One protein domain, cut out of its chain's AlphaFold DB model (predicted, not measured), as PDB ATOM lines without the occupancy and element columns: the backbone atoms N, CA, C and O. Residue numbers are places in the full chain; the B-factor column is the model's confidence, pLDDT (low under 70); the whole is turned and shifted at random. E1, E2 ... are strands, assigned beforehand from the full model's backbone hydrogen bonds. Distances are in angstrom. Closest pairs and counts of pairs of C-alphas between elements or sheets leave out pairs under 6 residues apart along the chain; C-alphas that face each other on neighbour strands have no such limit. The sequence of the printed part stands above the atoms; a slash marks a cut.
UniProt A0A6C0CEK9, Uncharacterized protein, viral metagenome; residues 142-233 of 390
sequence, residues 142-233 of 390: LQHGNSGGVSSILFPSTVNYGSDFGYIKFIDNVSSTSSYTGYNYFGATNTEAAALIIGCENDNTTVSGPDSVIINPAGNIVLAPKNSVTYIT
ATOM      1  N   LEU A 142       2.801  17.256  -2.104       94.50
ATOM      2  CA  LEU A 142       1.449  16.696  -2.129       94.50
ATOM      3  C   LEU A 142       1.568  15.182  -1.921       94.50
ATOM      4  O   LEU A 142       2.154  14.501  -2.758       94.50
ATOM      5  N   GLN A 143       1.063  14.671  -0.797       93.44
ATOM      6  CA  GLN A 143       1.194  13.266  -0.401       93.44
ATOM      7  C   GLN A 143      -0.179  12.644  -0.131       93.44
ATOM      8  O   GLN A 143      -1.048  13.270   0.476       93.44
ATOM      9  N   HIS A 144      -0.342  11.379  -0.517       90.94
ATOM     10  CA  HIS A 144      -1.481  10.539  -0.155       90.94
ATOM     11  C   HIS A 144      -1.045   9.435   0.823       90.94
ATOM     12  O   HIS A 144       0.083   8.950   0.774       90.94
ATOM     13  N   GLY A 145      -1.934   9.055   1.745       89.38
ATOM     14  CA  GLY A 145      -1.628   8.084   2.807       89.38
ATOM     15  C   GLY A 145      -1.924   6.624   2.454       89.38
ATOM     16  O   GLY A 145      -1.518   5.722   3.180       89.38
ATOM     17  N   ASN A 146      -2.650   6.375   1.365       83.69
ATOM     18  CA  ASN A 146      -2.996   5.038   0.894       83.69
ATOM     19  C   ASN A 146      -2.023   4.559  -0.195       83.69
ATOM     20  O   ASN A 146      -1.634   5.335  -1.070       83.69
ATOM     21  N   SER A 147      -1.672   3.269  -0.147       79.75
ATOM     22  CA  SER A 147      -0.879   2.595  -1.183       79.75
ATOM     23  C   SER A 147      -1.611   2.655  -2.519       79.75
ATOM     24  O   SER A 147      -2.796   2.323  -2.583       79.75
ATOM     25  N   GLY A 148      -0.911   3.056  -3.578       76.81
ATOM     26  CA  GLY A 148      -1.531   3.239  -4.888       76.81
ATOM     27  C   GLY A 148      -2.481   4.443  -4.980       76.81
ATOM     28  O   GLY A 148      -3.371   4.481  -5.829       76.81
ATOM     29  N   GLY A 149      -2.376   5.376  -4.027       84.38
ATOM     30  CA  GLY A 149      -3.217   6.564  -3.951       84.38
ATOM     31  C   GLY A 149      -2.878   7.627  -4.997       84.38
ATOM     32  O   GLY A 149      -2.004   7.464  -5.847       84.38
ATOM     33  N   VAL A 150      -3.609   8.741  -4.922       88.31
ATOM     34  CA  VAL A 150      -3.500   9.849  -5.874       88.31
ATOM     35  C   VAL A 150      -3.389  11.169  -5.125       88.31
ATOM     36  O   VAL A 150      -4.081  11.405  -4.135       88.31
ATOM     37  N   SER A 151      -2.537  12.057  -5.619       93.88
ATOM     38  CA  SER A 151      -2.485  13.467  -5.225       93.88
ATOM     39  C   SER A 151      -2.617  14.341  -6.465       93.88
ATOM     40  O   SER A 151      -2.123  13.971  -7.529       93.88
ATOM     41  N   SER A 152      -3.315  15.476  -6.369       95.31
ATOM     42  CA  SER A 152      -3.591  16.299  -7.551       95.31
ATOM     43  C   SER A 152      -3.782  17.785  -7.261       95.31
ATOM     44  O   SER A 152      -4.045  18.192  -6.131       95.31
ATOM     45  N   ILE A 153      -3.663  18.573  -8.328       97.31
ATOM     46  CA  ILE A 153      -4.082  19.968  -8.447       97.31
ATOM     47  C   ILE A 153      -5.176  20.002  -9.518       97.31
ATOM     48  O   ILE A 153      -4.964  19.496 -10.621       97.31
ATOM     49  N   LEU A 154      -6.331  20.584  -9.191       96.06
ATOM     50  CA  LEU A 154      -7.523  20.621 -10.043       96.06
ATOM     51  C   LEU A 154      -7.788  22.039 -10.562       96.06
ATOM     52  O   LEU A 154      -7.727  23.005  -9.801       96.06
ATOM     53  N   PHE A 155      -8.161  22.142 -11.835       95.81
ATOM     54  CA  PHE A 155      -8.570  23.374 -12.507       95.81
ATOM     55  C   PHE A 155     -10.001  23.208 -13.035       95.81
ATOM     56  O   PHE A 155     -10.182  22.812 -14.187       95.81
ATOM     57  N   PRO A 156     -11.030  23.445 -12.201       93.25
ATOM     58  CA  PRO A 156     -12.412  23.214 -12.598       93.25
ATOM     59  C   PRO A 156     -12.919  24.307 -13.543       93.25
ATOM     60  O   PRO A 156     -12.629  25.493 -13.360       93.25
ATOM     61  N   SER A 157     -13.744  23.921 -14.514       90.31
ATOM     62  CA  SER A 157     -14.511  24.871 -15.315       90.31
ATOM     63  C   SER A 157     -15.519  25.616 -14.442       90.31
ATOM     64  O   SER A 157     -16.231  25.025 -13.633       90.31
ATOM     65  N   THR A 158     -15.613  26.934 -14.622       91.25
ATOM     66  CA  THR A 158     -16.686  27.729 -14.000       91.25
ATOM     67  C   THR A 158     -18.033  27.490 -14.682       91.25
ATOM     68  O   THR A 158     -19.071  27.612 -14.039       91.25
ATOM     69  N   VAL A 159     -18.029  27.152 -15.975       88.06
ATOM     70  CA  VAL A 159     -19.253  26.972 -16.773       88.06
ATOM     71  C   VAL A 159     -19.814  25.561 -16.616       88.06
ATOM     72  O   VAL A 159     -21.024  25.400 -16.511       88.06
ATOM     73  N   ASN A 160     -18.942  24.554 -16.551       85.12
ATOM     74  CA  ASN A 160     -19.325  23.146 -16.485       85.12
ATOM     75  C   ASN A 160     -18.668  22.452 -15.281       85.12
ATOM     76  O   ASN A 160     -17.900  21.492 -15.405       85.12
ATOM     77  N   TYR A 161     -18.904  23.018 -14.097       89.00
ATOM     78  CA  TYR A 161     -18.283  22.567 -12.856       89.00
ATOM     79  C   TYR A 161     -18.650  21.109 -12.550       89.00
ATOM     80  O   TYR A 161     -19.824  20.770 -12.415       89.00
ATOM     81  N   GLY A 162     -17.635  20.257 -12.400       84.75
ATOM     82  CA  GLY A 162     -17.797  18.824 -12.141       84.75
ATOM     83  C   GLY A 162     -17.772  17.933 -13.389       84.75
ATOM     84  O   GLY A 162     -17.729  16.718 -13.225       84.75
ATOM     85  N   SER A 163     -17.748  18.514 -14.593       85.38
ATOM     86  CA  SER A 163     -17.552  17.790 -15.858       85.38
ATOM     87  C   SER A 163     -16.232  18.179 -16.514       85.38
ATOM     88  O   SER A 163     -15.363  17.326 -16.660       85.38
ATOM     89  N   ASP A 164     -16.043  19.470 -16.812       85.75
ATOM     90  CA  ASP A 164     -14.866  19.933 -17.552       85.75
ATOM     91  C   ASP A 164     -13.819  20.458 -16.578       85.75
ATOM     92  O   ASP A 164     -14.086  21.341 -15.747       85.75
ATOM     93  N   PHE A 165     -12.609  19.921 -16.673       90.94
ATOM     94  CA  PHE A 165     -11.513  20.343 -15.815       90.94
ATOM     95  C   PHE A 165     -10.152  19.974 -16.389       90.94
ATOM     96  O   PHE A 165      -9.974  18.940 -17.027       90.94
ATOM     97  N   GLY A 166      -9.162  20.811 -16.087       93.88
ATOM     98  CA  GLY A 166      -7.750  20.463 -16.204       93.88
ATOM     99  C   GLY A 166      -7.217  19.913 -14.884       93.88
ATOM    100  O   GLY A 166      -7.754  20.205 -13.813       93.88
ATOM    101  N   TYR A 167      -6.128  19.153 -14.927       94.81
ATOM    102  CA  TYR A 167      -5.467  18.678 -13.717       94.81
ATOM    103  C   TYR A 167      -3.981  18.375 -13.911       94.81
ATOM    104  O   TYR A 167      -3.508  18.057 -15.003       94.81
ATOM    105  N   ILE A 168      -3.261  18.405 -12.789       96.62
ATOM    106  CA  ILE A 168      -1.951  17.772 -12.615       96.62
ATOM    107  C   ILE A 168      -2.134  16.718 -11.526       96.62
ATOM    108  O   ILE A 168      -2.568  17.062 -10.428       96.62
ATOM    109  N   LYS A 169      -1.830  15.448 -11.801       92.75
ATOM    110  CA  LYS A 169      -1.987  14.360 -10.823       92.75
ATOM    111  C   LYS A 169      -0.781  13.435 -10.787       92.75
ATOM    112  O   LYS A 169      -0.239  13.082 -11.829       92.75
ATOM    113  N   PHE A 170      -0.407  13.013  -9.587       91.62
ATOM    114  CA  PHE A 170       0.518  11.914  -9.356       91.62
ATOM    115  C   PHE A 170      -0.266  10.705  -8.856       91.62
ATOM    116  O   PHE A 170      -1.082  10.837  -7.941       91.62
ATOM    117  N   ILE A 171      -0.022   9.551  -9.471       85.75
ATOM    118  CA  ILE A 171      -0.604   8.266  -9.095       85.75
ATOM    119  C   ILE A 171       0.538   7.344  -8.707       85.75
ATOM    120  O   ILE A 171       1.431   7.086  -9.519       85.75
ATOM    121  N   ASP A 172       0.481   6.838  -7.485       84.94
ATOM    122  CA  ASP A 172       1.329   5.741  -7.053       84.94
ATOM    123  C   ASP A 172       0.759   4.422  -7.598       84.94
ATOM    124  O   ASP A 172      -0.454   4.226  -7.618       84.94
ATOM    125  N   ASN A 173       1.620   3.517  -8.060       73.44
ATOM    126  CA  ASN A 173       1.247   2.162  -8.476       73.44
ATOM    127  C   ASN A 173       0.044   2.055  -9.458       73.44
ATOM    128  O   ASN A 173      -0.992   1.450  -9.164       73.44
ATOM    129  N   VAL A 174       0.200   2.612 -10.660       64.31
ATOM    130  CA  VAL A 174      -0.656   2.389 -11.831       64.31
ATOM    131  C   VAL A 174      -0.643   0.899 -12.194       64.31
ATOM    132  O   VAL A 174       0.250   0.419 -12.891       64.31
ATOM    133  N   SER A 175      -1.639   0.148 -11.723       58.59
ATOM    134  CA  SER A 175      -1.897  -1.219 -12.182       58.59
ATOM    135  C   SER A 175      -2.862  -1.196 -13.371       58.59
ATOM    136  O   SER A 175      -3.706  -0.305 -13.482       58.59
ATOM    137  N   SER A 176      -2.797  -2.207 -14.241       49.59
ATOM    138  CA  SER A 176      -3.743  -2.396 -15.357       49.59
ATOM    139  C   SER A 176      -5.204  -2.612 -14.914       49.59
ATOM    140  O   SER A 176      -6.096  -2.727 -15.751       49.59
ATOM    141  N   THR A 177      -5.454  -2.707 -13.605       50.94
ATOM    142  CA  THR A 177      -6.775  -2.836 -12.970       50.94
ATOM    143  C   THR A 177      -7.148  -1.634 -12.098       50.94
ATOM    144  O   THR A 177      -8.268  -1.589 -11.586       50.94
ATOM    145  N   SER A 178      -6.261  -0.650 -11.931       54.06
ATOM    146  CA  SER A 178      -6.553   0.580 -11.195       54.06
ATOM    147  C   SER A 178      -7.503   1.458 -12.013       54.06
ATOM    148  O   SER A 178      -7.157   1.969 -13.077       54.06
ATOM    149  N   SER A 179      -8.706   1.679 -11.485       53.16
ATOM    150  CA  SER A 179      -9.815   2.445 -12.080       53.16
ATOM    151  C   SER A 179      -9.516   3.923 -12.384       53.16
ATOM    152  O   SER A 179     -10.371   4.622 -12.921       53.16
ATOM    153  N   TYR A 180      -8.323   4.416 -12.050       56.28
ATOM    154  CA  TYR A 180      -7.958   5.831 -12.154       56.28
ATOM    155  C   TYR A 180      -7.418   6.241 -13.524       56.28
ATOM    156  O   TYR A 180      -7.413   7.430 -13.855       56.28
ATOM    157  N   THR A 181      -6.948   5.282 -14.318       55.09
ATOM    158  CA  THR A 181      -6.356   5.535 -15.627       55.09
ATOM    159  C   THR A 181      -6.494   4.285 -16.477       55.09
ATOM    160  O   THR A 181      -5.780   3.317 -16.238       55.09
ATOM    161  N   GLY A 182      -7.324   4.290 -17.519       56.22
ATOM    162  CA  GLY A 182      -7.332   3.226 -18.540       56.22
ATOM    163  C   GLY A 182      -6.027   3.127 -19.359       56.22
ATOM    164  O   GLY A 182      -6.035   2.647 -20.488       56.22
ATOM    165  N   TYR A 183      -4.908   3.627 -18.826       58.44
ATOM    166  CA  TYR A 183      -3.610   3.746 -19.465       58.44
ATOM    167  C   TYR A 183      -2.767   2.493 -19.198       58.44
ATOM    168  O   TYR A 183      -2.022   2.414 -18.227       58.44
ATOM    169  N   ASN A 184      -2.837   1.524 -20.113       55.28
ATOM    170  CA  ASN A 184      -2.013   0.306 -20.110       55.28
ATOM    171  C   ASN A 184      -0.560   0.539 -20.593       55.28
ATOM    172  O   ASN A 184       0.062  -0.360 -21.155       55.28
ATOM    173  N   TYR A 185      -0.001   1.742 -20.417       58.41
ATOM    174  CA  TYR A 185       1.306   2.099 -20.988       58.41
ATOM    175  C   TYR A 185       2.510   1.550 -20.206       58.41
ATOM    176  O   TYR A 185       3.617   1.548 -20.736       58.41
ATOM    177  N   PHE A 186       2.319   1.058 -18.975       60.56
ATOM    178  CA  PHE A 186       3.435   0.726 -18.077       60.56
ATOM    179  C   PHE A 186       3.846  -0.750 -18.027       60.56
ATOM    180  O   PHE A 186       4.825  -1.062 -17.360       60.56
ATOM    181  N   GLY A 187       3.167  -1.655 -18.745       53.25
ATOM    182  CA  GLY A 187       3.649  -3.020 -19.030       53.25
ATOM    183  C   GLY A 187       3.998  -3.939 -17.843       53.25
ATOM    184  O   GLY A 187       4.414  -5.070 -18.083       53.25
ATOM    185  N   ALA A 188       3.842  -3.506 -16.590       52.38
ATOM    186  CA  ALA A 188       4.284  -4.245 -15.413       52.38
ATOM    187  C   ALA A 188       3.094  -4.732 -14.578       52.38
ATOM    188  O   ALA A 188       2.198  -3.969 -14.219       52.38
ATOM    189  N   THR A 189       3.107  -6.024 -14.251       53.81
ATOM    190  CA  THR A 189       2.129  -6.706 -13.389       53.81
ATOM    191  C   THR A 189       2.558  -6.733 -11.914       53.81
ATOM    192  O   THR A 189       1.892  -7.353 -11.088       53.81
ATOM    193  N   ASN A 190       3.660  -6.060 -11.570       51.94
ATOM    194  CA  ASN A 190       4.296  -6.072 -10.255       51.94
ATOM    195  C   ASN A 190       4.827  -4.677  -9.859       51.94
ATOM    196  O   ASN A 190       5.959  -4.312 -10.147       51.94
ATOM    197  N   THR A 191       3.943  -3.932  -9.190       57.97
ATOM    198  CA  THR A 191       4.181  -3.052  -8.028       57.97
ATOM    199  C   THR A 191       5.419  -2.143  -8.054       57.97
ATOM    200  O   THR A 191       6.403  -2.472  -7.410       57.97
ATOM    201  N   GLU A 192       5.337  -1.006  -8.762       65.06
ATOM    202  CA  GLU A 192       6.169   0.225  -8.603       65.06
ATOM    203  C   GLU A 192       5.949   1.251  -9.744       65.06
ATOM    204  O   GLU A 192       6.631   2.273  -9.833       65.06
ATOM    205  N   ALA A 193       4.990   1.020 -10.646       73.06
ATOM    206  CA  ALA A 193       4.728   1.927 -11.759       73.06
ATOM    207  C   ALA A 193       3.983   3.188 -11.291       73.06
ATOM    208  O   ALA A 193       2.763   3.190 -11.228       73.06
ATOM    209  N   ALA A 194       4.683   4.270 -10.963       80.19
ATOM    210  CA  ALA A 194       4.049   5.562 -10.697       80.19
ATOM    211  C   ALA A 194       3.945   6.418 -11.971       80.19
ATOM    212  O   ALA A 194       4.783   6.318 -12.871       80.19
ATOM    213  N   ALA A 195       2.942   7.296 -12.036       83.38
ATOM    214  CA  ALA A 195       2.763   8.213 -13.159       83.38
ATOM    215  C   ALA A 195       2.446   9.638 -12.697       83.38
ATOM    216  O   ALA A 195       1.550   9.859 -11.883       83.38
ATOM    217  N   LEU A 196       3.140  10.610 -13.291       90.38
ATOM    218  CA  LEU A 196       2.711  12.005 -13.316       90.38
ATOM    219  C   LEU A 196       1.904  12.237 -14.594       90.38
ATOM    220  O   LEU A 196       2.374  11.936 -15.690       90.38
ATOM    221  N   ILE A 197       0.698  12.778 -14.453       88.12
ATOM    222  CA  ILE A 197      -0.230  13.002 -15.558       88.12
ATOM    223  C   ILE A 197      -0.667  14.463 -15.544       88.12
ATOM    224  O   ILE A 197      -1.117  14.982 -14.521       88.12
ATOM    225  N   ILE A 198      -0.557  15.095 -16.708       93.75
ATOM    226  CA  ILE A 198      -1.100  16.419 -16.998       93.75
ATOM    227  C   ILE A 198      -2.194  16.199 -18.035       93.75
ATOM    228  O   ILE A 198      -1.931  15.609 -19.083       93.75
ATOM    229  N   GLY A 199      -3.417  16.607 -17.715       91.38
ATOM    230  CA  GLY A 199      -4.585  16.244 -18.508       91.38
ATOM    231  C   GLY A 199      -5.722  17.243 -18.399       91.38
ATOM    232  O   GLY A 199      -5.721  18.136 -17.550       91.38
ATOM    233  N   CYS A 200      -6.699  17.045 -19.270       89.69
ATOM    234  CA  CYS A 200      -8.010  17.665 -19.241       89.69
ATOM    235  C   CYS A 200      -9.044  16.571 -19.523       89.69
ATOM    236  O   CYS A 200      -8.789  15.710 -20.366       89.69
ATOM    237  N   GLU A 201     -10.149  16.564 -18.781       82.38
ATOM    238  CA  GLU A 201     -11.283  15.681 -19.065       82.38
ATOM    239  C   GLU A 201     -12.340  16.426 -19.868       82.38
ATOM    240  O   GLU A 201     -12.590  17.609 -19.611       82.38
ATOM    241  N   ASN A 202     -12.969  15.668 -20.764       67.81
ATOM    242  CA  ASN A 202     -14.092  16.102 -21.569       67.81
ATOM    243  C   ASN A 202     -15.402  15.569 -21.007       67.81
ATOM    244  O   ASN A 202     -15.443  14.445 -20.491       67.81
ATOM    245  N   ASP A 203     -16.481  16.329 -21.180       65.81
ATOM    246  CA  ASP A 203     -17.817  15.799 -20.985       65.81
ATOM    247  C   ASP A 203     -17.985  14.497 -21.796       65.81
ATOM    248  O   ASP A 203     -17.501  14.331 -22.919       65.81
ATOM    249  N   ASN A 204     -18.626  13.506 -21.186       58.72
ATOM    250  CA  ASN A 204     -18.815  12.180 -21.771       58.72
ATOM    251  C   ASN A 204     -19.950  12.176 -22.824       58.72
ATOM    252  O   ASN A 204     -20.726  11.219 -22.896       58.72
ATOM    253  N   THR A 205     -20.131  13.261 -23.586       56.94
ATOM    254  CA  THR A 205     -21.212  13.397 -24.565       56.94
ATOM    255  C   THR A 205     -20.698  13.499 -25.998       56.94
ATOM    256  O   THR A 205     -19.597  13.947 -26.307       56.94
ATOM    257  N   THR A 206     -21.528  13.028 -26.924       58.53
ATOM    258  CA  THR A 206     -21.224  12.834 -28.348       58.53
ATOM    259  C   THR A 206     -21.042  14.126 -29.156       58.53
ATOM    260  O   THR A 206     -20.894  14.055 -30.376       58.53
ATOM    261  N   VAL A 207     -21.059  15.297 -28.513       59.19
ATOM    262  CA  VAL A 207     -20.973  16.625 -29.151       59.19
ATOM    263  C   VAL A 207     -19.975  17.561 -28.473       59.19
ATOM    264  O   VAL A 207     -20.077  18.777 -28.630       59.19
ATOM    265  N   SER A 208     -18.979  17.029 -27.769       62.31
ATOM    266  CA  SER A 208     -17.948  17.897 -27.220       62.31
ATOM    267  C   SER A 208     -16.808  18.180 -28.205       62.31
ATOM    268  O   SER A 208     -16.382  17.325 -28.988       62.31
ATOM    269  N   GLY A 209     -16.332  19.426 -28.185       65.81
ATOM    270  CA  GLY A 209     -15.122  19.839 -28.887       65.81
ATOM    271  C   GLY A 209     -13.879  19.115 -28.345       65.81
ATOM    272  O   GLY A 209     -13.941  18.452 -27.310       65.81
ATOM    273  N   PRO A 210     -12.733  19.199 -29.042       72.19
ATOM    274  CA  PRO A 210     -11.515  18.556 -28.577       72.19
ATOM    275  C   PRO A 210     -10.957  19.277 -27.345       72.19
ATOM    276  O   PRO A 210     -10.597  20.452 -27.427       72.19
ATOM    277  N   ASP A 211     -10.785  18.552 -26.244       78.25
ATOM    278  CA  ASP A 211      -9.949  19.015 -25.143       78.25
ATOM    279  C   ASP A 211      -8.480  18.784 -25.455       78.25
ATOM    280  O   ASP A 211      -8.076  17.751 -25.992       78.25
ATOM    281  N   SER A 212      -7.666  19.789 -25.157       86.12
ATOM    282  CA  SER A 212      -6.267  19.813 -25.560       86.12
ATOM    283  C   SER A 212      -5.372  20.175 -24.387       86.12
ATOM    284  O   SER A 212      -5.500  21.245 -23.796       86.12
ATOM    285  N   VAL A 213      -4.380  19.325 -24.124       90.56
ATOM    286  CA  VAL A 213      -3.206  19.719 -23.344       90.56
ATOM    287  C   VAL A 213      -2.229  20.400 -24.293       90.56
ATOM    288  O   VAL A 213      -1.594  19.754 -25.126       90.56
ATOM    289  N   ILE A 214      -2.113  21.720 -24.183       90.38
ATOM    290  CA  ILE A 214      -1.216  22.513 -25.026       90.38
ATOM    291  C   ILE A 214       0.084  22.776 -24.265       90.38
ATOM    292  O   ILE A 214       0.090  23.465 -23.246       90.38
ATOM    293  N   ILE A 215       1.202  22.283 -24.801       92.06
ATOM    294  CA  ILE A 215       2.545  22.678 -24.363       92.06
ATOM    295  C   ILE A 215       3.049  23.727 -25.359       92.06
ATOM    296  O   ILE A 215       3.402  23.387 -26.485       92.06
ATOM    297  N   ASN A 216       3.045  25.003 -24.955       92.81
ATOM    298  CA  ASN A 216       3.446  26.142 -25.793       92.81
ATOM    299  C   ASN A 216       4.796  26.728 -25.326       92.81
ATOM    300  O   ASN A 216       4.817  27.755 -24.642       92.81
ATOM    301  N   PRO A 217       5.928  26.056 -25.602       90.81
ATOM    302  CA  PRO A 217       7.238  26.517 -25.165       90.81
ATOM    303  C   PRO A 217       7.685  27.737 -25.991       90.81
ATOM    304  O   PRO A 217       7.529  27.769 -27.207       90.81
ATOM    305  N   ALA A 218       8.334  28.718 -25.358       93.38
ATOM    306  CA  ALA A 218       9.085  29.748 -26.092       93.38
ATOM    307  C   ALA A 218      10.413  29.210 -26.674       93.38
ATOM    308  O   ALA A 218      11.030  29.848 -27.523       93.38
ATOM    309  N   GLY A 219      10.864  28.047 -26.188       91.75
ATOM    310  CA  GLY A 219      12.046  27.324 -26.654       91.75
ATOM    311  C   GLY A 219      11.702  25.885 -27.045       91.75
ATOM    312  O   GLY A 219      10.681  25.630 -27.675       91.75
ATOM    313  N   ASN A 220      12.543  24.929 -26.649       89.06
ATOM    314  CA  ASN A 220      12.375  23.521 -27.015       89.06
ATOM    315  C   ASN A 220      11.560  22.738 -25.974       89.06
ATOM    316  O   ASN A 220      11.698  22.965 -24.773       89.06
ATOM    317  N   ILE A 221      10.801  21.738 -26.433       89.38
ATOM    318  CA  ILE A 221      10.376  20.605 -25.599       89.38
ATOM    319  C   ILE A 221      11.439  19.516 -25.737       89.38
ATOM    320  O   ILE A 221      11.737  19.077 -26.846       89.38
ATOM    321  N   VAL A 222      12.010  19.082 -24.615       84.88
ATOM    322  CA  VAL A 222      13.022  18.020 -24.579       84.88
ATOM    323  C   VAL A 222      12.431  16.789 -23.904       84.88
ATOM    324  O   VAL A 222      12.027  16.845 -22.746       84.88
ATOM    325  N   LEU A 223      12.425  15.665 -24.619       86.19
ATOM    326  CA  LEU A 223      12.096  14.346 -24.080       86.19
ATOM    327  C   LEU A 223      13.405  13.554 -23.956       86.19
ATOM    328  O   LEU A 223      13.886  12.994 -24.937       86.19
ATOM    329  N   ALA A 224      14.019  13.564 -22.768       81.12
ATOM    330  CA  ALA A 224      15.329  12.955 -22.507       81.12
ATOM    331  C   ALA A 224      15.222  11.807 -21.481       81.12
ATOM    332  O   ALA A 224      15.566  11.983 -20.310       81.12
ATOM    333  N   PRO A 225      14.709  10.631 -21.881       81.25
ATOM    334  CA  PRO A 225      14.575   9.498 -20.973       81.25
ATOM    335  C   PRO A 225      15.950   8.975 -20.533       81.25
ATOM    336  O   PRO A 225      16.803   8.659 -21.362       81.25
ATOM    337  N   LYS A 226      16.152   8.793 -19.220       76.50
ATOM    338  CA  LYS A 226      17.391   8.216 -18.657       76.50
ATOM    339  C   LYS A 226      17.679   6.801 -19.180       76.50
ATOM    340  O   LYS A 226      18.830   6.384 -19.242       76.50
ATOM    341  N   ASN A 227      16.636   6.070 -19.565       76.88
ATOM    342  CA  ASN A 227      16.688   4.715 -20.111       76.88
ATOM    343  C   ASN A 227      16.511   4.661 -21.643       76.88
ATOM    344  O   ASN A 227      16.288   3.580 -22.174       76.88
ATOM    345  N   SER A 228      16.625   5.789 -22.360       71.94
ATOM    346  CA  SER A 228      16.544   5.863 -23.835       71.94
ATOM    347  C   SER A 228      15.218   5.404 -24.467       71.94
ATOM    348  O   SER A 228      15.176   5.151 -25.668       71.94
ATOM    349  N   VAL A 229      14.126   5.315 -23.699       71.81
ATOM    350  CA  VAL A 229      12.804   4.931 -24.222       71.81
ATOM    351  C   VAL A 229      11.807   6.076 -24.056       71.81
ATOM    352  O   VAL A 229      11.565   6.548 -22.947       71.81
ATOM    353  N   THR A 230      11.202   6.510 -25.161       76.56
ATOM    354  CA  THR A 230      10.066   7.443 -25.176       76.56
ATOM    355  C   THR A 230       8.881   6.754 -25.837       76.56
ATOM    356  O   THR A 230       8.981   6.312 -26.979       76.56
ATOM    357  N   TYR A 231       7.757   6.673 -25.128       68.56
ATOM    358  CA  TYR A 231       6.502   6.173 -25.679       68.56
ATOM    359  C   TYR A 231       5.677   7.354 -26.195       68.56
ATOM    360  O   TYR A 231       5.272   8.212 -25.414       68.56
ATOM    361  N   ILE A 232       5.428   7.399 -27.504       78.00
ATOM    362  CA  ILE A 232       4.415   8.268 -28.112       78.00
ATOM    363  C   ILE A 232       3.414   7.341 -28.793       78.00
ATOM    364  O   ILE A 232       3.786   6.576 -29.681       78.00
ATOM    365  N   THR A 233       2.162   7.368 -28.348       69.56
ATOM    366  CA  THR A 233       1.089   6.526 -28.888       69.56
ATOM    367  C   THR A 233       0.041   7.373 -29.592       69.56
ATOM    368  O   THR A 233      -0.235   8.495 -29.174       69.56
TER     369      THR A 233
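Overview. This is residues 142 to 233 of the 390 residues of an uncharacterized protein of viral metagenome (UniProt A0A6C0CEK9). With little regular structure, this is one twisted sheet of three strands, a meander in which each strand is the antiparallel neighbour of the one before, with a long loop, residues 172 to 194, at one end and a tail whose residues 215 to 230 stick out. The printed part has 92 residues, no named helix and strands E1, E2, E3, in that order along the chain and across the sheet; the class is all strand, with 21 residues in named elements. It is loose, radius of gyration of the C-alphas 15.4 A, spanning 40 by 37 by 29 A.

Arrangement. E2, residues 165 to 171, is the inner strand. E1, residues 150 to 156, forms an antiparallel hairpin with it at 172 degrees; N 153 and O 168 are within hydrogen-bond range, 2.8 A. E3, residues 195 to 201, forms another with E2 at 163 degrees; N 169 and O 197 are within range, 2.9 A.

Along the chain. E1 begins at C-alpha 150 (-3.500, 9.849, -5.874) and measures 17.4 A, E2 17.6 A. E3, 17.0 A, ends at C-alpha 201 (-11.283, 15.681, -19.065).

Size, cuts and confidence. The farthest C-alphas, Val 159 and Asn 227, are 42.4 A apart. The printed part has no cut. The link E2 to E3 is long. Residues 174 to 192, 202 to 209, 231 and 233 have pLDDT under 70.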